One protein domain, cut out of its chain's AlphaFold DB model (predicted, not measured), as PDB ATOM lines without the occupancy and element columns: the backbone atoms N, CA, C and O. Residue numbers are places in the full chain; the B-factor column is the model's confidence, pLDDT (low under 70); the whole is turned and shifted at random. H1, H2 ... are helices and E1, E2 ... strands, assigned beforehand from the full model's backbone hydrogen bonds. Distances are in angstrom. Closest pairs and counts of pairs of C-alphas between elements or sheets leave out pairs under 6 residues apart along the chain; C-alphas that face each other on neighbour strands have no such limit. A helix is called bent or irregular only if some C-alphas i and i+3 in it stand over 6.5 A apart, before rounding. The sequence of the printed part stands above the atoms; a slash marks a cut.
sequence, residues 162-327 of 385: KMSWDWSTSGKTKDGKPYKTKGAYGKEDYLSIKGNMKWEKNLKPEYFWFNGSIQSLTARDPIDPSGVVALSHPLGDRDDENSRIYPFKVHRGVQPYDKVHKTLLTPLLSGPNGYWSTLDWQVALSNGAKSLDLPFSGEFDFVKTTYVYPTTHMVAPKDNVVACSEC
ATOM      1  N   LYS A 162      86.801 -16.594  85.702       96.94
ATOM      2  CA  LYS A 162      86.609 -15.347  86.442       96.94
ATOM      3  C   LYS A 162      86.373 -15.668  87.917       96.94
ATOM      4  O   LYS A 162      85.411 -16.364  88.240       96.94
ATOM      5  N   MET A 163      87.235 -15.157  88.789       97.50
ATOM      6  CA  MET A 163      87.172 -15.364  90.240       97.50
ATOM      7  C   MET A 163      86.572 -14.180  90.982       97.50
ATOM      8  O   MET A 163      85.969 -14.369  92.040       97.50
ATOM      9  N   SER A 164      86.681 -12.978  90.416       97.44
ATOM     10  CA  SER A 164      85.965 -11.829  90.947       97.44
ATOM     11  C   SER A 164      85.441 -10.877  89.887       97.44
ATOM     12  O   SER A 164      85.965 -10.806  88.769       97.44
ATOM     13  N   TRP A 165      84.402 -10.138  90.272       98.00
ATOM     14  CA  TRP A 165      83.792  -9.093  89.466       98.00
ATOM     15  C   TRP A 165      83.311  -7.937  90.349       98.00
ATOM     16  O   TRP A 165      82.331  -8.066  91.078       98.00
ATOM     17  N   ASP A 166      83.992  -6.801  90.250       98.62
ATOM     18  CA  ASP A 166      83.662  -5.573  90.960       98.62
ATOM     19  C   ASP A 166      82.980  -4.564  90.025       98.62
ATOM     20  O   ASP A 166      83.631  -3.947  89.179       98.62
ATOM     21  N   TRP A 167      81.662  -4.408  90.170       98.50
ATOM     22  CA  TRP A 167      80.879  -3.440  89.402       98.50
ATOM     23  C   TRP A 167      81.012  -2.005  89.915       98.50
ATOM     24  O   TRP A 167      80.731  -1.080  89.149       98.50
ATOM     25  N   SER A 168      81.460  -1.794  91.158       98.44
ATOM     26  CA  SER A 168      81.571  -0.451  91.749       98.44
ATOM     27  C   SER A 168      82.590   0.424  91.024       98.44
ATOM     28  O   SER A 168      82.484   1.647  91.014       98.44
ATOM     29  N   THR A 169      83.557  -0.200  90.350       98.44
ATOM     30  CA  THR A 169      84.601   0.507  89.607       98.44
ATOM     31  C   THR A 169      84.232   0.816  88.158       98.44
ATOM     32  O   THR A 169      85.036   1.436  87.457       98.44
ATOM     33  N   SER A 170      83.061   0.372  87.693       98.12
ATOM     34  CA  SER A 170      82.572   0.608  86.332       98.12
ATOM     35  C   SER A 170      82.258   2.092  86.073       98.12
ATOM     36  O   SER A 170      82.293   2.924  86.973       98.12
ATOM     37  N   GLY A 171      81.998   2.447  84.816       97.50
ATOM     38  CA  GLY A 171      81.629   3.802  84.400       97.50
ATOM     39  C   GLY A 171      82.805   4.718  84.048       97.50
ATOM     40  O   GLY A 171      82.593   5.758  83.430       97.50
ATOM     41  N   LYS A 172      84.062   4.348  84.345       97.12
ATOM     42  CA  LYS A 172      85.215   5.205  83.995       97.12
ATOM     43  C   LYS A 172      85.397   5.260  82.486       97.12
ATOM     44  O   LYS A 172      85.415   4.214  81.836       97.12
ATOM     45  N   THR A 173      85.618   6.449  81.948       96.88
ATOM     46  CA  THR A 173      85.883   6.694  80.526       96.88
ATOM     47  C   THR A 173      87.297   7.237  80.327       96.88
ATOM     48  O   THR A 173      87.940   7.702  81.269       96.88
ATOM     49  N   LYS A 174      87.797   7.156  79.094       95.88
ATOM     50  CA  LYS A 174      89.030   7.812  78.661       95.88
ATOM     51  C   LYS A 174      88.686   8.685  77.462       95.88
ATOM     52  O   LYS A 174      88.091   8.192  76.507       95.88
ATOM     53  N   ASP A 175      88.986   9.978  77.552       93.88
ATOM     54  CA  ASP A 175      88.651  10.970  76.519       93.88
ATOM     55  C   ASP A 175      87.152  10.956  76.146       93.88
ATOM     56  O   ASP A 175      86.768  11.004  74.979       93.88
ATOM     57  N   GLY A 176      86.291  10.802  77.160       93.06
ATOM     58  CA  GLY A 176      84.834  10.734  77.000       93.06
ATOM     59  C   GLY A 176      84.300   9.420  76.418       93.06
ATOM     60  O   GLY A 176      83.093   9.295  76.232       93.06
ATOM     61  N   LYS A 177      85.156   8.425  76.143       95.69
ATOM     62  CA  LYS A 177      84.753   7.139  75.553       95.69
ATOM     63  C   LYS A 177      84.942   5.965  76.522       95.69
ATOM     64  O   LYS A 177      85.910   5.949  77.292       95.69
ATOM     65  N   PRO A 178      84.057   4.951  76.488       97.06
ATOM     66  CA  PRO A 178      84.282   3.687  77.179       97.06
ATOM     67  C   PRO A 178      85.594   3.035  76.725       97.06
ATOM     68  O   PRO A 178      85.949   3.078  75.548       97.06
ATOM     69  N   TYR A 179      86.300   2.393  77.649       97.94
ATOM     70  CA  TYR A 179      87.537   1.673  77.380       97.94
ATOM     71  C   TYR A 179      87.554   0.318  78.092       97.94
ATOM     72  O   TYR A 179      86.684  -0.019  78.901       97.94
ATOM     73  N   LYS A 180      88.565  -0.481  77.766       97.50
ATOM     74  CA  LYS A 180      88.835  -1.771  78.392       97.50
ATOM     75  C   LYS A 180      90.332  -1.983  78.543       97.50
ATOM     76  O   LYS A 180      91.110  -1.395  77.791       97.50
ATOM     77  N   THR A 181      90.717  -2.816  79.496       97.50
ATOM     78  CA  THR A 181      92.101  -3.258  79.676       97.50
ATOM     79  C   THR A 181      92.153  -4.772  79.744       97.50
ATOM     80  O   THR A 181      91.189  -5.426  80.149       97.50
ATOM     81  N   LYS A 182      93.298  -5.314  79.327       96.69
ATOM     82  CA  LYS A 182      93.601  -6.737  79.397       96.69
ATOM     83  C   LYS A 182      94.583  -6.986  80.526       96.69
ATOM     84  O   LYS A 182      95.623  -6.334  80.584       96.69
ATOM     85  N   GLY A 183      94.271  -7.983  81.340       93.12
ATOM     86  CA  GLY A 183      95.149  -8.486  82.380       93.12
ATOM     87  C   GLY A 183      95.777  -9.819  81.992       93.12
ATOM     88  O   GLY A 183      96.051 -10.113  80.822       93.12
ATOM     89  N   ALA A 184      95.988 -10.656  83.008       90.06
ATOM     90  CA  ALA A 184      96.551 -11.988  82.848       90.06
ATOM     91  C   ALA A 184      95.744 -12.855  81.863       90.06
ATOM     92  O   ALA A 184      94.525 -12.724  81.712       90.06
ATOM     93  N   TYR A 185      96.445 -13.773  81.192       93.81
ATOM     94  CA  TYR A 185      95.863 -14.735  80.246       93.81
ATOM     95  C   TYR A 185      95.123 -14.094  79.055       93.81
ATOM     96  O   TYR A 185      94.285 -14.739  78.426       93.81
ATOM     97  N   GLY A 186      95.402 -12.818  78.756       93.62
ATOM     98  CA  GLY A 186      94.766 -12.075  77.666       93.62
ATOM     99  C   GLY A 186      93.275 -11.792  77.881       93.62
ATOM    100  O   GLY A 186      92.588 -11.417  76.928       93.62
ATOM    101  N   LYS A 187      92.768 -11.984  79.106       95.06
ATOM    102  CA  LYS A 187      91.379 -11.701  79.479       95.06
ATOM    103  C   LYS A 187      91.231 -10.239  79.884       95.06
ATOM    104  O   LYS A 187      92.146  -9.647  80.447       95.06
ATOM    105  N   GLU A 188      90.064  -9.667  79.605       95.50
ATOM    106  CA  GLU A 188      89.757  -8.303  80.033       95.50
ATOM    107  C   GLU A 188      89.646  -8.264  81.571       95.50
ATOM    108  O   GLU A 188      88.840  -9.002  82.155       95.50
ATOM    109  N   ASP A 189      90.461  -7.431  82.217       96.56
ATOM    110  CA  ASP A 189      90.498  -7.218  83.675       96.56
ATOM    111  C   ASP A 189      89.789  -5.922  84.099       96.56
ATOM    112  O   ASP A 189      89.529  -5.696  85.286       96.56
ATOM    113  N   TYR A 190      89.399  -5.108  83.117       98.12
ATOM    114  CA  TYR A 190      88.482  -3.991  83.274       98.12
ATOM    115  C   TYR A 190      87.708  -3.723  81.978       98.12
ATOM    116  O   TYR A 190      88.273  -3.749  80.884       98.12
ATOM    117  N   LEU A 191      86.420  -3.398  82.095       97.62
ATOM    118  CA  LEU A 191      85.660  -2.711  81.043       97.62
ATOM    119  C   LEU A 191      84.857  -1.578  81.678       97.62
ATOM    120  O   LEU A 191      84.221  -1.811  82.701       97.62
ATOM    121  N   SER A 192      84.742  -0.415  81.034       98.25
ATOM    122  CA  SER A 192      83.860   0.666  81.516       98.25
ATOM    123  C   SER A 192      82.437   0.188  81.789       98.25
ATOM    124  O   SER A 192      81.841   0.554  82.790       98.25
ATOM    125  N   ILE A 193      81.919  -0.709  80.954       97.12
ATOM    126  CA  ILE A 193      80.561  -1.250  81.070       97.12
ATOM    127  C   ILE A 193      80.398  -2.353  82.131       97.12
ATOM    128  O   ILE A 193      79.288  -2.840  82.319       97.12
ATOM    129  N   LYS A 194      81.482  -2.821  82.770       96.75
ATOM    130  CA  LYS A 194      81.453  -3.971  83.698       96.75
ATOM    131  C   LYS A 194      82.266  -3.768  84.980       96.75
ATOM    132  O   LYS A 194      82.007  -4.463  85.946       96.75
ATOM    133  N   GLY A 195      83.210  -2.838  85.023       97.94
ATOM    134  CA  GLY A 195      84.134  -2.675  86.143       97.94
ATOM    135  C   GLY A 195      85.284  -3.677  86.089       97.94
ATOM    136  O   GLY A 195      85.627  -4.183  85.013       97.94
ATOM    137  N   ASN A 196      85.911  -3.926  87.237       98.38
ATOM    138  CA  ASN A 196      87.102  -4.762  87.344       98.38
ATOM    139  C   ASN A 196      86.757  -6.249  87.450       98.38
ATOM    140  O   ASN A 196      85.776  -6.640  88.079       98.38
ATOM    141  N   MET A 197      87.594  -7.100  86.864       97.06
ATOM    142  CA  MET A 197      87.466  -8.552  86.960       97.06
ATOM    143  C   MET A 197      88.829  -9.192  87.173       97.06
ATOM    144  O   MET A 197      89.818  -8.777  86.573       97.06
ATOM    145  N   LYS A 198      88.870 -10.258  87.973       97.25
ATOM    146  CA  LYS A 198      90.068 -11.082  88.144       97.25
ATOM    147  C   LYS A 198      89.855 -12.452  87.518       97.25
ATOM    148  O   LYS A 198      88.817 -13.081  87.730       97.25
ATOM    149  N   TRP A 199      90.854 -12.911  86.774       97.31
ATOM    150  CA  TRP A 199      90.869 -14.210  86.113       97.31
ATOM    151  C   TRP A 199      92.044 -15.032  86.608       97.31
ATOM    152  O   TRP A 199      93.155 -14.519  86.723       97.31
ATOM    153  N   GLU A 200      91.800 -16.308  86.876       97.50
ATOM    154  CA  GLU A 200      92.809 -17.226  87.397       97.50
ATOM    155  C   GLU A 200      92.666 -18.607  86.746       97.50
ATOM    156  O   GLU A 200      91.652 -18.911  86.114       97.50
ATOM    157  N   LYS A 201      93.707 -19.434  86.851       97.00
ATOM    158  CA  LYS A 201      93.804 -20.739  86.190       97.00
ATOM    159  C   LYS A 201      94.407 -21.760  87.159       97.00
ATOM    160  O   LYS A 201      95.249 -21.391  87.970       97.00
ATOM    161  N   ASN A 202      94.023 -23.032  87.031       97.19
ATOM    162  CA  ASN A 202      94.527 -24.152  87.835       97.19
ATOM    163  C   ASN A 202      94.341 -23.953  89.353       97.19
ATOM    164  O   ASN A 202      95.289 -24.013  90.135       97.19
ATOM    165  N   LEU A 203      93.101 -23.682  89.755       97.56
ATOM    166  CA  LEU A 203      92.738 -23.280  91.113       97.56
ATOM    167  C   LEU A 203      92.347 -24.473  91.978       97.56
ATOM    168  O   LEU A 203      91.620 -25.351  91.515       97.56
ATOM    169  N   LYS A 204      92.754 -24.466  93.252       97.38
ATOM    170  CA  LYS A 204      92.213 -25.385  94.262       97.38
ATOM    171  C   LYS A 204      90.780 -24.952  94.628       97.38
ATOM    172  O   LYS A 204      90.569 -23.753  94.822       97.38
ATOM    173  N   PRO A 205      89.807 -25.875  94.718       97.56
ATOM    174  CA  PRO A 205      88.477 -25.556  95.231       97.56
ATOM    175  C   PRO A 205      88.506 -25.112  96.699       97.56
ATOM    176  O   PRO A 205      89.416 -25.470  97.447       97.56
ATOM    177  N   GLU A 206      87.475 -24.380  97.113       97.62
ATOM    178  CA  GLU A 206      87.140 -24.171  98.525       97.62
ATOM    179  C   GLU A 206      86.185 -25.287  98.978       97.62
ATOM    180  O   GLU A 206      85.362 -25.759  98.191       97.62
ATOM    181  N   TYR A 207      86.299 -25.732 100.229       96.94
ATOM    182  CA  TYR A 207      85.594 -26.914 100.726       96.94
ATOM    183  C   TYR A 207      84.570 -26.541 101.795       96.94
ATOM    184  O   TYR A 207      84.892 -25.818 102.735       96.94
ATOM    185  N   PHE A 208      83.356 -27.079 101.667       96.19
ATOM    186  CA  PHE A 208      82.243 -26.843 102.591       96.19
ATOM    187  C   PHE A 208      81.537 -28.154 102.928       96.19
ATOM    188  O   PHE A 208      81.507 -29.071 102.101       96.19
ATOM    189  N   TRP A 209      80.940 -28.236 104.119       95.00
ATOM    190  CA  TRP A 209      79.919 -29.247 104.385       95.00
ATOM    191  C   TRP A 209      78.720 -28.997 103.476       95.00
ATOM    192  O   TRP A 209      78.293 -27.857 103.296       95.00
ATOM    193  N   PHE A 210      78.225 -30.061 102.852       93.38
ATOM    194  CA  PHE A 210      77.174 -29.958 101.861       93.38
ATOM    195  C   PHE A 210      76.246 -31.168 101.906       93.38
ATOM    196  O   PHE A 210      76.658 -32.287 101.589       93.38
ATOM    197  N   ASN A 211      74.977 -30.930 102.224       89.12
ATOM    198  CA  ASN A 211      73.905 -31.928 102.180       89.12
ATOM    199  C   ASN A 211      73.187 -31.981 100.834       89.12
ATOM    200  O   ASN A 211      72.183 -32.671 100.680       89.12
ATOM    201  N   GLY A 212      73.681 -31.232  99.849       87.31
ATOM    202  CA  GLY A 212      73.105 -31.157  98.523       87.31
ATOM    203  C   GLY A 212      72.235 -29.937  98.257       87.31
ATOM    204  O   GLY A 212      71.870 -29.757  97.097       87.31
ATOM    205  N   SER A 213      71.901 -29.121  99.253       88.12
ATOM    206  CA  SER A 213      71.129 -27.893  99.050       88.12
ATOM    207  C   SER A 213      72.001 -26.651  99.072       88.12
ATOM    208  O   SER A 213      72.911 -26.534  99.882       88.12
ATOM    209  N   ILE A 214      71.708 -25.702  98.192       91.56
ATOM    210  CA  ILE A 214      72.314 -24.376  98.173       91.56
ATOM    211  C   ILE A 214      71.211 -23.376  98.502       91.56
ATOM    212  O   ILE A 214      70.257 -23.218  97.738       91.56
ATOM    213  N   GLN A 215      71.351 -22.682  99.627       92.31
ATOM    214  CA  GLN A 215      70.518 -21.520  99.913       92.31
ATOM    215  C   GLN A 215      70.869 -20.426  98.911       92.31
ATOM    216  O   GLN A 215      72.050 -20.169  98.694       92.31
ATOM    217  N   SER A 216      69.866 -19.802  98.297       92.56
ATOM    218  CA  SER A 216      70.059 -18.703  97.349       92.56
ATOM    219  C   SER A 216      69.165 -17.523  97.703       92.56
ATOM    220  O   SER A 216      68.009 -17.726  98.065       92.56
ATOM    221  N   LEU A 217      69.696 -16.311  97.567       94.38
ATOM    222  CA  LEU A 217      68.927 -15.079  97.714       94.38
ATOM    223  C   LEU A 217      68.224 -14.717  96.406       94.38
ATOM    224  O   LEU A 217      68.768 -14.876  95.309       94.38
ATOM    225  N   THR A 218      67.022 -14.176  96.531       94.25
ATOM    226  CA  THR A 218      66.250 -13.563  95.454       94.25
ATOM    227  C   THR A 218      66.391 -12.042  95.495       94.25
ATOM    228  O   THR A 218      66.860 -11.460  96.470       94.25
ATOM    229  N   ALA A 219      65.939 -11.358  94.441       93.94
ATOM    230  CA  ALA A 219      65.933  -9.892  94.395       93.94
ATOM    231  C   ALA A 219      64.963  -9.237  95.405       93.94
ATOM    232  O   ALA A 219      64.981  -8.021  95.573       93.94
ATOM    233  N   ARG A 220      64.099 -10.030  96.056       95.75
ATOM    234  CA  ARG A 220      63.146  -9.562  97.073       95.75
ATOM    235  C   ARG A 220      63.663  -9.751  98.498       95.75
ATOM    236  O   ARG A 220      63.084  -9.178  99.416       95.75
ATOM    237  N   ASP A 221      64.719 -10.538  98.680       96.94
ATOM    238  CA  ASP A 221      65.220 -10.854 100.009       96.94
ATOM    239  C   ASP A 221      66.079  -9.708 100.555       96.94
ATOM    240  O   ASP A 221      66.931  -9.172  99.832       96.94
ATOM    241  N   PRO A 222      65.883  -9.324 101.829       96.69
ATOM    242  CA  PRO A 222      66.738  -8.348 102.475       96.69
ATOM    243  C   PRO A 222      68.138  -8.926 102.717       96.69
ATOM    244  O   PRO A 222      68.323 -10.128 102.914       96.69
ATOM    245  N   ILE A 223      69.128  -8.042 102.745       97.94
ATOM    246  CA  ILE A 223      70.540  -8.344 102.963       97.94
ATOM    247  C   ILE A 223      71.107  -7.493 104.100       97.94
ATOM    248  O   ILE A 223      70.627  -6.394 104.378       97.94
ATOM    249  N   ASP A 224      72.182  -7.975 104.721       97.19
ATOM    250  CA  ASP A 224      73.030  -7.163 105.595       97.19
ATOM    251  C   ASP A 224      74.236  -6.636 104.795       97.19
ATOM    252  O   ASP A 224      75.148  -7.407 104.480       97.19
ATOM    253  N   PRO A 225      74.275  -5.335 104.446       96.50
ATOM    254  CA  PRO A 225      75.360  -4.771 103.654       96.50
ATOM    255  C   PRO A 225      76.630  -4.468 104.463       96.50
ATOM    256  O   PRO A 225      77.609  -4.006 103.880       96.50
ATOM    257  N   SER A 226      76.641  -4.690 105.786       96.38
ATOM    258  CA  SER A 226      77.829  -4.451 106.622       96.38
ATOM    259  C   SER A 226      78.935  -5.492 106.403       96.38
ATOM    260  O   SER A 226      80.111  -5.217 106.656       96.38
ATOM    261  N   GLY A 227      78.565  -6.674 105.901       95.50
ATOM    262  CA  GLY A 227      79.458  -7.797 105.648       95.50
ATOM    263  C   GLY A 227      79.528  -8.215 104.180       95.50
ATOM    264  O   GLY A 227      79.211  -7.467 103.255       95.50
ATOM    265  N   VAL A 228      79.984  -9.450 103.963       98.06
ATOM    266  CA  VAL A 228      79.932 -10.105 102.651       98.06
ATOM    267  C   VAL A 228      78.625 -10.880 102.557       98.06
ATOM    268  O   VAL A 228      78.391 -11.795 103.340       98.06
ATOM    269  N   VAL A 229      77.790 -10.538 101.581       98.19
ATOM    270  CA  VAL A 229      76.493 -11.186 101.377       98.19
ATOM    271  C   VAL A 229      76.671 -12.462 100.556       98.19
ATOM    272  O   VAL A 229      77.079 -12.426  99.391       98.19
ATOM    273  N   ALA A 230      76.332 -13.608 101.141       97.31
ATOM    274  CA  ALA A 230      76.312 -14.874 100.422       97.31
ATOM    275  C   ALA A 230      75.046 -14.974  99.559       97.31
ATOM    276  O   ALA A 230      73.963 -15.260 100.056       97.31
ATOM    277  N   LEU A 231      75.184 -14.743  98.252       96.50
ATOM    278  CA  LEU A 231      74.072 -14.879  97.298       96.50
ATOM    279  C   LEU A 231      73.663 -16.321  97.114       96.50
ATOM    280  O   LEU A 231      72.501 -16.607  96.849       96.50
ATOM    281  N   SER A 232      74.651 -17.203  97.206       94.50
ATOM    282  CA  SER A 232      74.451 -18.629  97.277       94.50
ATOM    283  C   SER A 232      75.417 -19.226  98.295       94.50
ATOM    284  O   SER A 232      76.600 -18.869  98.322       94.50
ATOM    285  N   HIS A 233      74.909 -20.114  99.148       94.88
ATOM    286  CA  HIS A 233      75.682 -20.768 100.200       94.88
ATOM    287  C   HIS A 233      75.338 -22.263 100.286       94.88
ATOM    288  O   HIS A 233      74.150 -22.600 100.310       94.88
ATOM    289  N   PRO A 234      76.333 -23.171 100.321       93.44
ATOM    290  CA  PRO A 234      76.090 -24.587 100.567       93.44
ATOM    291  C   PRO A 234      75.470 -24.782 101.952       93.44
ATOM    292  O   PRO A 234      75.953 -24.223 102.927       93.44
ATOM    293  N   LEU A 235      74.408 -25.576 102.037       92.38
ATOM    294  CA  LEU A 235      73.805 -25.983 103.301       92.38
ATOM    295  C   LEU A 235      74.331 -27.346 103.727       92.38
ATOM    296  O   LEU A 235      74.638 -28.194 102.888       92.38
ATOM    297  N   GLY A 236      74.356 -27.558 105.035       90.56
ATOM    298  CA  GLY A 236      74.852 -28.773 105.656       90.56
ATOM    299  C   GLY A 236      75.926 -28.469 106.688       90.56
ATOM    300  O   GLY A 236      76.555 -27.411 106.682       90.56
ATOM    301  N   ASP A 237      76.142 -29.424 107.575       92.56
ATOM    302  CA  ASP A 237      77.147 -29.354 108.624       92.56
ATOM    303  C   ASP A 237      77.702 -30.758 108.899       92.56
ATOM    304  O   ASP A 237      77.421 -31.717 108.183       92.56
ATOM    305  N   ARG A 238      78.563 -30.881 109.905       91.38
ATOM    306  CA  ARG A 238      79.189 -32.158 110.260       91.38
ATOM    307  C   ARG A 238      78.176 -33.193 110.761       91.38
ATOM    308  O   ARG A 238      78.366 -34.389 110.498       91.38
ATOM    309  N   ASP A 239      77.201 -32.736 111.536       90.88
ATOM    310  CA  ASP A 239      76.264 -33.566 112.286       90.88
ATOM    311  C   ASP A 239      75.086 -34.004 111.404       90.88
ATOM    312  O   ASP A 239      74.473 -35.037 111.664       90.88
ATOM    313  N   ASP A 240      74.845 -33.307 110.293       89.69
ATOM    314  CA  ASP A 240      73.985 -33.778 109.213       89.69
ATOM    315  C   ASP A 240      74.554 -35.068 108.581       89.69
ATOM    316  O   ASP A 240      75.622 -35.106 107.953       89.69
ATOM    317  N   GLU A 241      73.818 -36.167 108.737       87.81
ATOM    318  CA  GLU A 241      74.160 -37.488 108.199       87.81
ATOM    319  C   GLU A 241      74.277 -37.492 106.666       87.81
ATOM    320  O   GLU A 241      75.061 -38.253 106.091       87.81
ATOM    321  N   ASN A 242      73.548 -36.603 105.986       84.19
ATOM    322  CA  ASN A 242      73.570 -36.487 104.532       84.19
ATOM    323  C   ASN A 242      74.697 -35.580 104.029       84.19
ATOM    324  O   ASN A 242      74.967 -35.559 102.823       84.19
ATOM    325  N   SER A 243      75.367 -34.857 104.925       91.19
ATOM    326  CA  SER A 243      76.420 -33.916 104.571       91.19
ATOM    327  C   SER A 243      77.767 -34.594 104.351       91.19
ATOM    328  O   SER A 243      78.245 -35.398 105.154       91.19
ATOM    329  N   ARG A 244      78.417 -34.208 103.252       93.38
ATOM    330  CA  ARG A 244      79.812 -34.531 102.937       93.38
ATOM    331  C   ARG A 244      80.570 -33.242 102.643       93.38
ATOM    332  O   ARG A 244      79.992 -32.268 102.169       93.38
ATOM    333  N   ILE A 245      81.877 -33.251 102.875       96.00
ATOM    334  CA  ILE A 245      82.780 -32.178 102.475       96.00
ATOM    335  C   ILE A 245      82.901 -32.201 100.951       96.00
ATOM    336  O   ILE A 245      83.346 -33.206 100.382       96.00
ATOM    337  N   TYR A 246      82.512 -31.105 100.305       96.25
ATOM    338  CA  TYR A 246      82.379 -30.985  98.853       96.25
ATOM    339  C   TYR A 246      83.193 -29.794  98.317       96.25
ATOM    340  O   TYR A 246      83.294 -28.783  99.020       96.25
ATOM    341  N   PRO A 247      83.765 -29.879  97.101       97.31
ATOM    342  CA  PRO A 247      84.552 -28.797  96.522       97.31
ATOM    343  C   PRO A 247      83.685 -27.805  95.733       97.31
ATOM    344  O   PRO A 247      82.790 -28.185  94.970       97.31
ATOM    345  N   PHE A 248      83.992 -26.519  95.882       97.31
ATOM    346  CA  PHE A 248      83.311 -25.419  95.215       97.31
ATOM    347  C   PHE A 248      84.301 -24.406  94.642       97.31
ATOM    348  O   PHE A 248      85.321 -24.069  95.246       97.31
ATOM    349  N   LYS A 249      83.939 -23.826  93.502       97.50
ATOM    350  CA  LYS A 249      84.427 -22.512  93.099       97.50
ATOM    351  C   LYS A 249      83.608 -21.451  93.838       97.50
ATOM    352  O   LYS A 249      82.382 -21.456  93.754       97.50
ATOM    353  N   VAL A 250      84.275 -20.484  94.466       97.81
ATOM    354  CA  VAL A 250      83.624 -19.305  95.061       97.81
ATOM    355  C   VAL A 250      83.955 -18.065  94.237       97.81
ATOM    356  O   VAL A 250      85.092 -17.591  94.216       97.81
ATOM    357  N   HIS A 251      82.951 -17.530  93.550       98.06
ATOM    358  CA  HIS A 251      83.049 -16.254  92.849       98.06
ATOM    359  C   HIS A 251      82.762 -15.103  93.817       98.06
ATOM    360  O   HIS A 251      81.749 -15.122  94.515       98.06
ATOM    361  N   ARG A 252      83.623 -14.083  93.831       98.38
ATOM    362  CA  ARG A 252      83.490 -12.901  94.699       98.38
ATOM    363  C   ARG A 252      83.041 -11.684  93.893       98.38
ATOM    364  O   ARG A 252      83.637 -11.360  92.871       98.38
ATOM    365  N   GLY A 253      81.985 -11.014  94.329       98.00
ATOM    366  CA  GLY A 253      81.391  -9.881  93.629       98.00
ATOM    367  C   GLY A 253      81.413  -8.593  94.441       98.00
ATOM    368  O   GLY A 253      81.565  -8.614  95.660       98.00
ATOM    369  N   VAL A 254      81.225  -7.474  93.749       98.69
ATOM    370  CA  VAL A 254      80.756  -6.213  94.327       98.69
ATOM    371  C   VAL A 254      79.647  -5.704  93.416       98.69
ATOM    372  O   VAL A 254      79.879  -5.538  92.218       98.69
ATOM    373  N   GLN A 255      78.436  -5.529  93.942       97.88
ATOM    374  CA  GLN A 255      77.235  -5.276  93.135       97.88
ATOM    375  C   GLN A 255      76.281  -4.287  93.819       97.88
ATOM    376  O   GLN A 255      76.354  -4.146  95.041       97.88
ATOM    377  N   PRO A 256      75.414  -3.593  93.059       98.25
ATOM    378  CA  PRO A 256      74.552  -2.561  93.618       98.25
ATOM    379  C   PRO A 256      73.442  -3.144  94.504       98.25
ATOM    380  O   PRO A 256      72.864  -4.194  94.202       98.25
ATOM    381  N   TYR A 257      73.120  -2.431  95.578       98.62
ATOM    382  CA  TYR A 257      72.008  -2.713  96.483       98.62
ATOM    383  C   TYR A 257      71.283  -1.418  96.872       98.62
ATOM    384  O   TYR A 257      71.868  -0.335  96.836       98.62
ATOM    385  N   ASP A 258      70.011  -1.528  97.246       98.62
ATOM    386  CA  ASP A 258      69.185  -0.411  97.700       98.62
ATOM    387  C   ASP A 258      69.514  -0.049  99.153       98.62
ATOM    388  O   ASP A 258      69.406  -0.885 100.058       98.62
ATOM    389  N   LYS A 259      69.877   1.209  99.414       98.31
ATOM    390  CA  LYS A 259      70.272   1.649 100.761       98.31
ATOM    391  C   LYS A 259      69.125   1.652 101.768       98.31
ATOM    392  O   LYS A 259      69.407   1.530 102.961       98.31
ATOM    393  N   VAL A 260      67.882   1.797 101.318       98.19
ATOM    394  CA  VAL A 260      66.687   1.886 102.167       98.19
ATOM    395  C   VAL A 260      66.053   0.511 102.325       98.19
ATOM    396  O   VAL A 260      65.896   0.042 103.449       98.19
ATOM    397  N   HIS A 261      65.752  -0.166 101.216       97.62
ATOM    398  CA  HIS A 261      65.101  -1.480 101.247       97.62
ATOM    399  C   HIS A 261      66.051  -2.609 101.650       97.62
ATOM    400  O   HIS A 261      65.592  -3.687 102.017       97.62
ATOM    401  N   LYS A 262      67.368  -2.365 101.593       98.00
ATOM    402  CA  LYS A 262      68.408  -3.363 101.869       98.00
ATOM    403  C   LYS A 262      68.240  -4.615 101.015       98.00
ATOM    404  O   LYS A 262      68.456  -5.712 101.497       98.00
ATOM    405  N   THR A 263      67.871  -4.463  99.749       98.25
ATOM    406  CA  THR A 263      67.770  -5.558  98.776       98.25
ATOM    407  C   THR A 263      68.803  -5.366  97.677       98.25
ATOM    408  O   THR A 263      69.247  -4.248  97.399       98.25
ATOM    409  N   LEU A 264      69.214  -6.454  97.031       98.19
ATOM    410  CA  LEU A 264      70.046  -6.345  95.838       98.19
ATOM    411  C   LEU A 264      69.264  -5.746  94.677       98.19
ATOM    412  O   LEU A 264      68.103  -6.081  94.458       98.19
ATOM    413  N   LEU A 265      69.937  -4.911  93.890       98.06
ATOM    414  CA  LEU A 265      69.324  -4.282  92.732       98.06
ATOM    415  C   LEU A 265      69.601  -5.074  91.454       98.06
ATOM    416  O   LEU A 265      70.673  -5.647  91.253       98.06
ATOM    417  N   THR A 266      68.617  -5.068  90.564       96.69
ATOM    418  CA  THR A 266      68.611  -5.803  89.296       96.69
ATOM    419  C   THR A 266      68.662  -4.816  88.128       96.69
ATOM    420  O   THR A 266      67.617  -4.485  87.573       96.69
ATOM    421  N   PRO A 267      69.844  -4.287  87.762       97.50
ATOM    422  CA  PRO A 267      69.963  -3.253  86.736       97.50
ATOM    423  C   PRO A 267      69.567  -3.766  85.348       97.50
ATOM    424  O   PRO A 267      69.925  -4.879  84.953       97.50
ATOM    425  N   LEU A 268      68.927  -2.909  84.550       97.81
ATOM    426  CA  LEU A 268      68.839  -3.108  83.106       97.81
ATOM    427  C   LEU A 268      70.224  -2.862  82.490       97.81
ATOM    428  O   LEU A 268      70.716  -1.735  82.464       97.81
ATOM    429  N   LEU A 269      70.870  -3.917  81.997       96.81
ATOM    430  CA  LEU A 269      72.238  -3.821  81.474       96.81
ATOM    431  C   LEU A 269      72.298  -3.503  79.976       96.81
ATOM    432  O   LEU A 269      73.159  -2.735  79.558       96.81
ATOM    433  N   SER A 270      71.406  -4.072  79.168       95.50
ATOM    434  CA  SER A 270      71.440  -3.988  77.702       95.50
ATOM    435  C   SER A 270      70.317  -3.129  77.118       95.50
ATOM    436  O   SER A 270      69.293  -2.913  77.762       95.50
ATOM    437  N   GLY A 271      70.481  -2.720  75.858       94.44
ATOM    438  CA  GLY A 271      69.524  -1.891  75.121       94.44
ATOM    439  C   GLY A 271      69.802  -0.388  75.266       94.44
ATOM    440  O   GLY A 271      70.677  -0.011  76.043       94.44
ATOM    441  N   PRO A 272      69.061   0.477  74.547       92.44
ATOM    442  CA  PRO A 272      69.340   1.918  74.490       92.44
ATOM    443  C   PRO A 272      69.391   2.604  75.862       92.44
ATOM    444  O   PRO A 272      70.205   3.497  76.073       92.44
ATOM    445  N   ASN A 273      68.567   2.137  76.803       93.31
ATOM    446  CA  ASN A 273      68.473   2.665  78.170       93.31
ATOM    447  C   ASN A 273      69.168   1.772  79.214       93.31
ATOM    448  O   ASN A 273      68.894   1.889  80.411       93.31
ATOM    449  N   GLY A 274      69.999   0.826  78.768       96.94
ATOM    450  CA  GLY A 274      70.747  -0.077  79.634       96.94
ATOM    451  C   GLY A 274      72.116   0.481  80.016       96.94
ATOM    452  O   GLY A 274      72.712   1.269  79.278       96.94
ATOM    453  N   TYR A 275      72.654   0.016  81.145       98.06
ATOM    454  CA  TYR A 275      73.945   0.471  81.673       98.06
ATOM    455  C   TYR A 275      75.101   0.362  80.665       98.06
ATOM    456  O   TYR A 275      75.985   1.210  80.639       98.06
ATOM    457  N   TRP A 276      75.116  -0.658  79.803       97.12
ATOM    458  CA  TRP A 276      76.180  -0.830  78.807       97.12
ATOM    459  C   TRP A 276      76.183   0.245  77.717       97.12
ATOM    460  O   TRP A 276      77.216   0.439  77.076       97.12
ATOM    461  N   SER A 277      75.059   0.932  77.515       95.75
ATOM    462  CA  SER A 277      74.925   2.033  76.560       95.75
ATOM    463  C   SER A 277      75.090   3.393  77.230       95.75
ATOM    464  O   SER A 277      75.719   4.277  76.655       95.75
ATOM    465  N   THR A 278      74.551   3.561  78.439       95.62
ATOM    466  CA  THR A 278      74.481   4.868  79.109       95.62
ATOM    467  C   THR A 278      75.601   5.109  80.116       95.62
ATOM    468  O   THR A 278      75.935   6.259  80.375       95.62
ATOM    469  N   LEU A 279      76.170   4.045  80.698       97.31
ATOM    470  CA  LEU A 279      77.023   4.094  81.895       97.31
ATOM    471  C   LEU A 279      76.375   4.829  83.086       97.31
ATOM    472  O   LEU A 279      77.072   5.299  83.984       97.31
ATOM    473  N   ASP A 280      75.041   4.901  83.112       97.44
ATOM    474  CA  ASP A 280      74.265   5.556  84.164       97.44
ATOM    475  C   ASP A 280      73.589   4.506  85.052       97.44
ATOM    476  O   ASP A 280      72.649   3.816  84.638       97.44
ATOM    477  N   TRP A 281      74.085   4.380  86.286       98.25
ATOM    478  CA  TRP A 281      73.527   3.456  87.270       98.25
ATOM    479  C   TRP A 281      72.102   3.825  87.668       98.25
ATOM    480  O   TRP A 281      71.263   2.934  87.749       98.25
ATOM    481  N   GLN A 282      71.795   5.102  87.880       97.50
ATOM    482  CA  GLN A 282      70.478   5.517  88.354       97.50
ATOM    483  C   GLN A 282      69.391   5.131  87.346       97.50
ATOM    484  O   GLN A 282      68.362   4.559  87.721       97.50
ATOM    485  N   VAL A 283      69.645   5.386  86.059       96.81
ATOM    486  CA  VAL A 283      68.741   5.017  84.960       96.81
ATOM    487  C   VAL A 283      68.623   3.498  84.844       96.81
ATOM    488  O   VAL A 283      67.511   2.968  84.787       96.81
ATOM    489  N   ALA A 284      69.748   2.778  84.856       98.31
ATOM    490  CA  ALA A 284      69.755   1.323  84.725       98.31
ATOM    491  C   ALA A 284      69.025   0.618  85.880       98.31
ATOM    492  O   ALA A 284      68.261  -0.321  85.643       98.31
ATOM    493  N   LEU A 285      69.236   1.067  87.120       98.38
ATOM    494  CA  LEU A 285      68.615   0.505  88.321       98.38
ATOM    495  C   LEU A 285      67.117   0.818  88.360       98.38
ATOM    496  O   LEU A 285      66.321  -0.091  88.582       98.38
ATOM    497  N   SER A 286      66.720   2.055  88.042       98.06
ATOM    498  CA  SER A 286      65.304   2.448  87.981       98.06
ATOM    499  C   SER A 286      64.536   1.654  86.924       98.06
ATOM    500  O   SER A 286      63.453   1.136  87.195       98.06
ATOM    501  N   ASN A 287      65.108   1.511  85.724       98.00
ATOM    502  CA  ASN A 287      64.490   0.737  84.649       98.00
ATOM    503  C   ASN A 287      64.395  -0.746  85.010       98.00
ATOM    504  O   ASN A 287      63.347  -1.353  84.817       98.00
ATOM    505  N   GLY A 288      65.466  -1.316  85.564       97.69
ATOM    506  CA  GLY A 288      65.489  -2.715  85.970       97.69
ATOM    507  C   GLY A 288      64.482  -3.037  87.077       97.69
ATOM    508  O   GLY A 288      63.751  -4.020  86.970       97.69
ATOM    509  N   ALA A 289      64.377  -2.174  88.093       97.62
ATOM    510  CA  ALA A 289      63.384  -2.292  89.158       97.62
ATOM    511  C   ALA A 289      61.950  -2.216  88.609       97.62
ATOM    512  O   ALA A 289      61.125  -3.078  88.906       97.62
ATOM    513  N   LYS A 290      61.675  -1.249  87.721       97.19
ATOM    514  CA  LYS A 290      60.372  -1.105  87.057       97.19
ATOM    515  C   LYS A 290      60.011  -2.324  86.205       97.19
ATOM    516  O   LYS A 290      58.864  -2.759  86.229       97.19
ATOM    517  N   SER A 291      60.963  -2.882  85.457       96.50
ATOM    518  CA  SER A 291      60.732  -4.059  84.607       96.50
ATOM    519  C   SER A 291      60.400  -5.328  85.394       96.50
ATOM    520  O   SER A 291      59.787  -6.232  84.831       96.50
ATOM    521  N   LEU A 292      60.808  -5.412  86.661       96.19
ATOM    522  CA  LEU A 292      60.615  -6.586  87.517       96.19
ATOM    523  C   LEU A 292      59.594  -6.366  88.641       96.19
ATOM    524  O   LEU A 292      59.423  -7.256  89.476       96.19
ATOM    525  N   ASP A 293      58.929  -5.207  88.658       96.94
ATOM    526  CA  ASP A 293      58.007  -4.798  89.723       96.94
ATOM    527  C   ASP A 293      58.642  -4.950  91.121       96.94
ATOM    528  O   ASP A 293      58.136  -5.627  92.023       96.94
ATOM    529  N   LEU A 294      59.841  -4.373  91.260       97.19
ATOM    530  CA  LEU A 294      60.618  -4.338  92.495       97.19
ATOM    531  C   LEU A 294      60.731  -2.897  93.012       97.19
ATOM    532  O   LEU A 294      60.863  -1.967  92.212       97.19
ATOM    533  N   PRO A 295      60.715  -2.689  94.339       96.75
ATOM    534  CA  PRO A 295      60.910  -1.365  94.906       96.75
ATOM    535  C   PRO A 295      62.356  -0.902  94.698       96.75
ATOM    536  O   PRO A 295      63.304  -1.651  94.925       96.75
ATOM    537  N   PHE A 296      62.516   0.360  94.306       98.12
ATOM    538  CA  PHE A 296      63.795   1.062  94.324       98.12
ATOM    539  C   PHE A 296      63.586   2.434  94.957       98.12
ATOM    540  O   PHE A 296      62.749   3.212  94.504       98.12
ATOM    541  N   SER A 297      64.332   2.724  96.018       98.00
ATOM    542  CA  SER A 297      64.234   3.974  96.777       98.00
ATOM    543  C   SER A 297      64.805   5.178  96.032       98.00
ATOM    544  O   SER A 297      64.576   6.317  96.427       98.00
ATOM    545  N   GLY A 298      65.564   4.934  94.962       97.81
ATOM    546  CA  GLY A 298      66.385   5.941  94.304       97.81
ATOM    547  C   GLY A 298      67.778   6.075  94.920       97.81
ATOM    548  O   GLY A 298      68.626   6.727  94.320       97.81
ATOM    549  N   GLU A 299      68.052   5.426  96.054       98.44
ATOM    550  CA  GLU A 299      69.363   5.413  96.695       98.44
ATOM    551  C   GLU A 299      70.013   4.033  96.604       98.44
ATOM    552  O   GLU A 299      69.451   3.028  97.043       98.44
ATOM    553  N   PHE A 300      71.246   3.984  96.099       98.56
ATOM    554  CA  PHE A 300      72.018   2.750  96.030       98.56
ATOM    555  C   PHE A 300      73.448   2.938  96.526       98.56
ATOM    556  O   PHE A 300      73.975   4.049  96.588       98.56
ATOM    557  N   ASP A 301      74.062   1.819  96.880       98.50
ATOM    558  CA  ASP A 301      75.497   1.681  97.113       98.50
ATOM    559  C   ASP A 301      75.914   0.271  96.660       98.50
ATOM    560  O   ASP A 301      75.100  -0.476  96.112       98.50
ATOM    561  N   PHE A 302      77.171  -0.111  96.850       98.62
ATOM    562  CA  PHE A 302      77.692  -1.415  96.470       98.62
ATOM    563  C   PHE A 302      78.002  -2.284  97.685       98.62
ATOM    564  O   PHE A 302      78.538  -1.825  98.690       98.62
ATOM    565  N   VAL A 303      77.708  -3.577  97.567       98.69
ATOM    566  CA  VAL A 303      77.961  -4.572  98.611       98.69
ATOM    567  C   VAL A 303      78.841  -5.694  98.076       98.69
ATOM    568  O   VAL A 303      78.724  -6.087  96.912       98.69
ATOM    569  N   LYS A 304      79.731  -6.214  98.927       98.75
ATOM    570  CA  LYS A 304      80.550  -7.392  98.621       98.75
ATOM    571  C   LYS A 304      79.685  -8.644  98.661       98.75
ATOM    572  O   LYS A 304      78.900  -8.821  99.587       98.75
ATOM    573  N   THR A 305      79.875  -9.540  97.703       98.62
ATOM    574  CA  THR A 305      79.064 -10.749  97.571       98.62
ATOM    575  C   THR A 305      79.895 -11.995  97.304       98.62
ATOM    576  O   THR A 305      81.019 -11.922  96.804       98.62
ATOM    577  N   THR A 306      79.336 -13.163  97.614       98.31
ATOM    578  CA  THR A 306      79.872 -14.463  97.189       98.31
ATOM    579  C   THR A 306      78.806 -15.293  96.496       98.31
ATOM    580  O   THR A 306      77.642 -15.270  96.884       98.31
ATOM    581  N   TYR A 307      79.224 -16.055  95.490       97.00
ATOM    582  CA  TYR A 307      78.384 -17.020  94.794       97.00
ATOM    583  C   TYR A 307      79.167 -18.317  94.591       97.00
ATOM    584  O   TYR A 307      80.263 -18.301  94.022       97.00
ATOM    585  N   VAL A 308      78.613 -19.436  95.043       95.81
ATOM    586  CA  VAL A 308      79.245 -20.754  94.954       95.81
ATOM    587  C   VAL A 308      78.798 -21.525  93.712       95.81
ATOM    588  O   VAL A 308      77.634 -21.490  93.314       95.81
ATOM    589  N   TYR A 309      79.735 -22.258  93.118       93.81
ATOM    590  CA  TYR A 309      79.493 -23.245  92.071       93.81
ATOM    591  C   TYR A 309      80.141 -24.567  92.497       93.81
ATOM    592  O   TYR A 309      81.358 -24.586  92.694       93.81
ATOM    593  N   PRO A 310      79.379 -25.662  92.659       93.25
ATOM    594  CA  PRO A 310      79.968 -26.978  92.889       93.25
ATOM    595  C   PRO A 310      80.895 -27.351  91.731       93.25
ATOM    596  O   PRO A 310      80.529 -27.146  90.574       93.25
ATOM    597  N   THR A 311      82.063 -27.922  92.026       94.50
ATOM    598  CA  THR A 311      82.932 -28.495  90.988       94.50
ATOM    599  C   THR A 311      82.647 -29.988  90.872       94.50
ATOM    600  O   THR A 311      82.892 -30.742  91.816       94.50
ATOM    601  N   THR A 312      82.107 -30.417  89.735       94.50
ATOM    602  CA  THR A 312      81.630 -31.793  89.507       94.50
ATOM    603  C   THR A 312      82.216 -32.444  88.256       94.50
ATOM    604  O   THR A 312      82.014 -33.638  88.048       94.50
ATOM    605  N   HIS A 313      82.942 -31.684  87.439       95.88
ATOM    606  CA  HIS A 313      83.628 -32.132  86.228       95.88
ATOM    607  C   HIS A 313      85.140 -31.937  86.363       95.88
ATOM    608  O   HIS A 313      85.642 -31.526  87.408       95.88
ATOM    609  N   MET A 314      85.879 -32.237  85.295       97.50
ATOM    610  CA  MET A 314      87.337 -32.278  85.303       97.50
ATOM    611  C   MET A 314      87.858 -33.291  86.326       97.50
ATOM    612  O   MET A 314      88.801 -33.008  87.067       97.50
ATOM    613  N   VAL A 315      87.259 -34.484  86.366       97.88
ATOM    614  CA  VAL A 315      87.756 -35.577  87.213       97.88
ATOM    615  C   VAL A 315      89.138 -35.993  86.707       97.88
ATOM    616  O   VAL A 315      89.298 -36.365  85.543       97.88
ATOM    617  N   ALA A 316      90.151 -35.885  87.564       97.62
ATOM    618  CA  ALA A 316      91.538 -36.158  87.216       97.62
ATOM    619  C   ALA A 316      91.839 -37.670  87.164       97.62
ATOM    620  O   ALA A 316      91.141 -38.474  87.790       97.62
ATOM    621  N   PRO A 317      92.899 -38.085  86.444       97.50
ATOM    622  CA  PRO A 317      93.430 -39.442  86.538       97.50
ATOM    623  C   PRO A 317      93.714 -39.852  87.986       97.50
ATOM    624  O   PRO A 317      94.127 -39.025  88.793       97.50
ATOM    625  N   LYS A 318      93.556 -41.146  88.297       95.12
ATOM    626  CA  LYS A 318      93.745 -41.699  89.652       95.12
ATOM    627  C   LYS A 318      95.116 -41.399  90.279       95.12
ATOM    628  O   LYS A 318      95.212 -41.339  91.496       95.12
ATOM    629  N   ASP A 319      96.148 -41.205  89.459       95.44
ATOM    630  CA  ASP A 319      97.513 -40.911  89.918       95.44
ATOM    631  C   ASP A 319      97.714 -39.410  90.218       95.44
ATOM    632  O   ASP A 319      98.733 -39.018  90.773       95.44
ATOM    633  N   ASN A 320      96.721 -38.578  89.885       96.69
ATOM    634  CA  ASN A 320      96.685 -37.129  90.088       96.69
ATOM    635  C   ASN A 320      95.492 -36.729  90.973       96.69
ATOM    636  O   ASN A 320      94.792 -35.760  90.688       96.69
ATOM    637  N   VAL A 321      95.220 -37.511  92.015       96.44
ATOM    638  CA  VAL A 321      94.215 -37.184  93.037       96.44
ATOM    639  C   VAL A 321      94.855 -36.396  94.176       96.44
ATOM    640  O   VAL A 321      96.076 -36.375  94.316       96.44
ATOM    641  N   VAL A 322      94.031 -35.750  94.997       97.12
ATOM    642  CA  VAL A 322      94.498 -35.044  96.197       97.12
ATOM    643  C   VAL A 322      95.222 -36.016  97.128       97.12
ATOM    644  O   VAL A 322      94.674 -37.054  97.502       97.12
ATOM    645  N   ALA A 323      96.445 -35.667  97.528       95.06
ATOM    646  CA  ALA A 323      97.208 -36.468  98.477       95.06
ATOM    647  C   ALA A 323      96.714 -36.250  99.916       95.06
ATOM    648  O   ALA A 323      96.284 -35.155 100.280       95.06
ATOM    649  N   CYS A 324      96.853 -37.264 100.778       94.25
ATOM    650  CA  CYS A 324      96.441 -37.182 102.185       94.25
ATOM    651  C   CYS A 324      97.048 -35.959 102.895       94.25
ATOM    652  O   CYS A 324      96.360 -35.260 103.637       94.25
ATOM    653  N   SER A 325      98.326 -35.676 102.630       93.94
ATOM    654  CA  SER A 325      99.068 -34.556 103.218       93.94
ATOM    655  C   SER A 325      98.547 -33.181 102.806       93.94
ATOM    656  O   SER A 325      98.822 -32.215 103.500       93.94
ATOM    657  N   GLU A 326      97.778 -33.057 101.724       95.31
ATOM    658  CA  GLU A 326      97.167 -31.776 101.357       95.31
ATOM    659  C   GLU A 326      95.950 -31.438 102.226       95.31
ATOM    660  O   GLU A 326      95.559 -30.275 102.303       95.31
ATOM    661  N   CYS A 327      95.342 -32.438 102.871       95.06
ATOM    662  CA  CYS A 327      94.217 -32.265 103.789       95.06
ATOM    663  C   CYS A 327      94.675 -32.326 105.252       95.06
ATOM    664  O   CYS A 327      94.291 -31.476 106.046       95.06
TER     665      CYS A 327
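Overview. This is residues 162 to 327 of the 385 residues of the protein "Tetrathionate reductase family octaheme c-type cytochrome" of Desulfobacteraceae bacterium (UniProt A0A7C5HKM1). What does one see first? Two long strands side by side, E8 and E9, make the spine of a twisted sheet, which widens from E8 through E1, E4 and E3 to E2, while the bent first part of E8 pairs with E5. The small hairpin of E6 and E7 is beside E9, the helices H1 and H2 are at the end of the spine where E8 ends and E9 begins, and a tail of residues 313 to 327, with H3 in it, sticks out. What is it made of? The 166 printed residues hold nine named strands and three named helices, in the order E1 E2 E3 E4 E5 E6 E7 E8 H1 H2 E9 H3; the class is mixed, helices and strands, with 74 residues, under half, in named elements. The larger sheet is branched and mixed, with E1 and E8 parallel and its other pairs antiparallel, and the second sheet is E6 and E7, antiparallel. How large is it? It is loose, with a radius of gyration of the C-alphas of 19.0 A and spans of 54 by 37 by 26 A.

Arrangement. What stands beside the first strand? E1, residues 162 to 166, has E4, residues 195 to 200, on one side, antiparallel at 162 degrees with N 163 and O 198 2.8 A apart, and E8, residues 244 to 258, on the other side, parallel at 22 degrees with N 252 and O 163 3.0 A apart, both within hydrogen-bond range. E3, residues 188 to 191, forms hairpins with E2, residues 180 to 182, where N 181 and O 190 are 3.0 A apart, and with E4, where N 195 and O 191 are 2.7 A apart. E2, E3 and E4 are a meander, each strand the antiparallel neighbour of the one before, and with E1 they are a Greek key, in which the first of four strands is the antiparallel neighbour of the fourth. What else stands beside E8? It bends by 72 degrees at residue 247, and E5, residues 206 to 210, is antiparallel to its residues 244 to 248, on the same side as E1, with N 248 and O 206 2.8 A apart. On the other side is E9, residues 300 to 310, antiparallel at 162 degrees, with N 253 and O 305 2.8 A apart. Where is the small sheet? E6, residues 214 to 216, and E7, residues 232 to 234, are a hairpin with N 215 and O 233 2.9 A apart. The closest C-alphas of E7 and E9 are those of Ser 232 and Tyr 307, 4.9 A apart, and residues 229 to 230 pair in parallel with residues 305 to 306 of E9. Where are the helices? H1, residues 275 to 278, only just touches H2, residues 281 to 291, with 3 pairs of C-alphas within 8 A and only at the corner; the closest C-alphas, of Tyr 275 and Ala 284, are 5.3 A apart. H2 only grazes the branched sheet, with its residues 281 to 285; H1 and H3, residues 324 to 327, are not on it. Every O i to N i+4 pair of H2 is within hydrogen-bond range; H1 and H3 are too short for such a pair, and their one O i to N i+3 pair is within range in H3 but not in H1.

Along the chain. Where does the first strand begin? C-alpha 162 of E1 is at (86.609, -15.347, 86.442). How long are the longer elements? From first to last C-alpha E8 measures 36.1 A, E9 30.9 A, E4 17.0 A and H2 15.1 A. Where do E8 and H3 end? C-alpha 258 is at (69.185, -0.411, 97.700), and C-alpha 327 is at (94.217, -32.265, 103.789).

Size, cuts and confidence. Which C-alphas are farthest apart? Those of Asp 175 and Glu 241, at 59.7 A. Is anything cut or long? The printed part has no cut, and the long links are E1 to E2, E6 to E7, E8 to H1 and E9 to H3. Is confidence low anywhere? No printed residue is under 70, and the mean pLDDT of the printed part is 96.1.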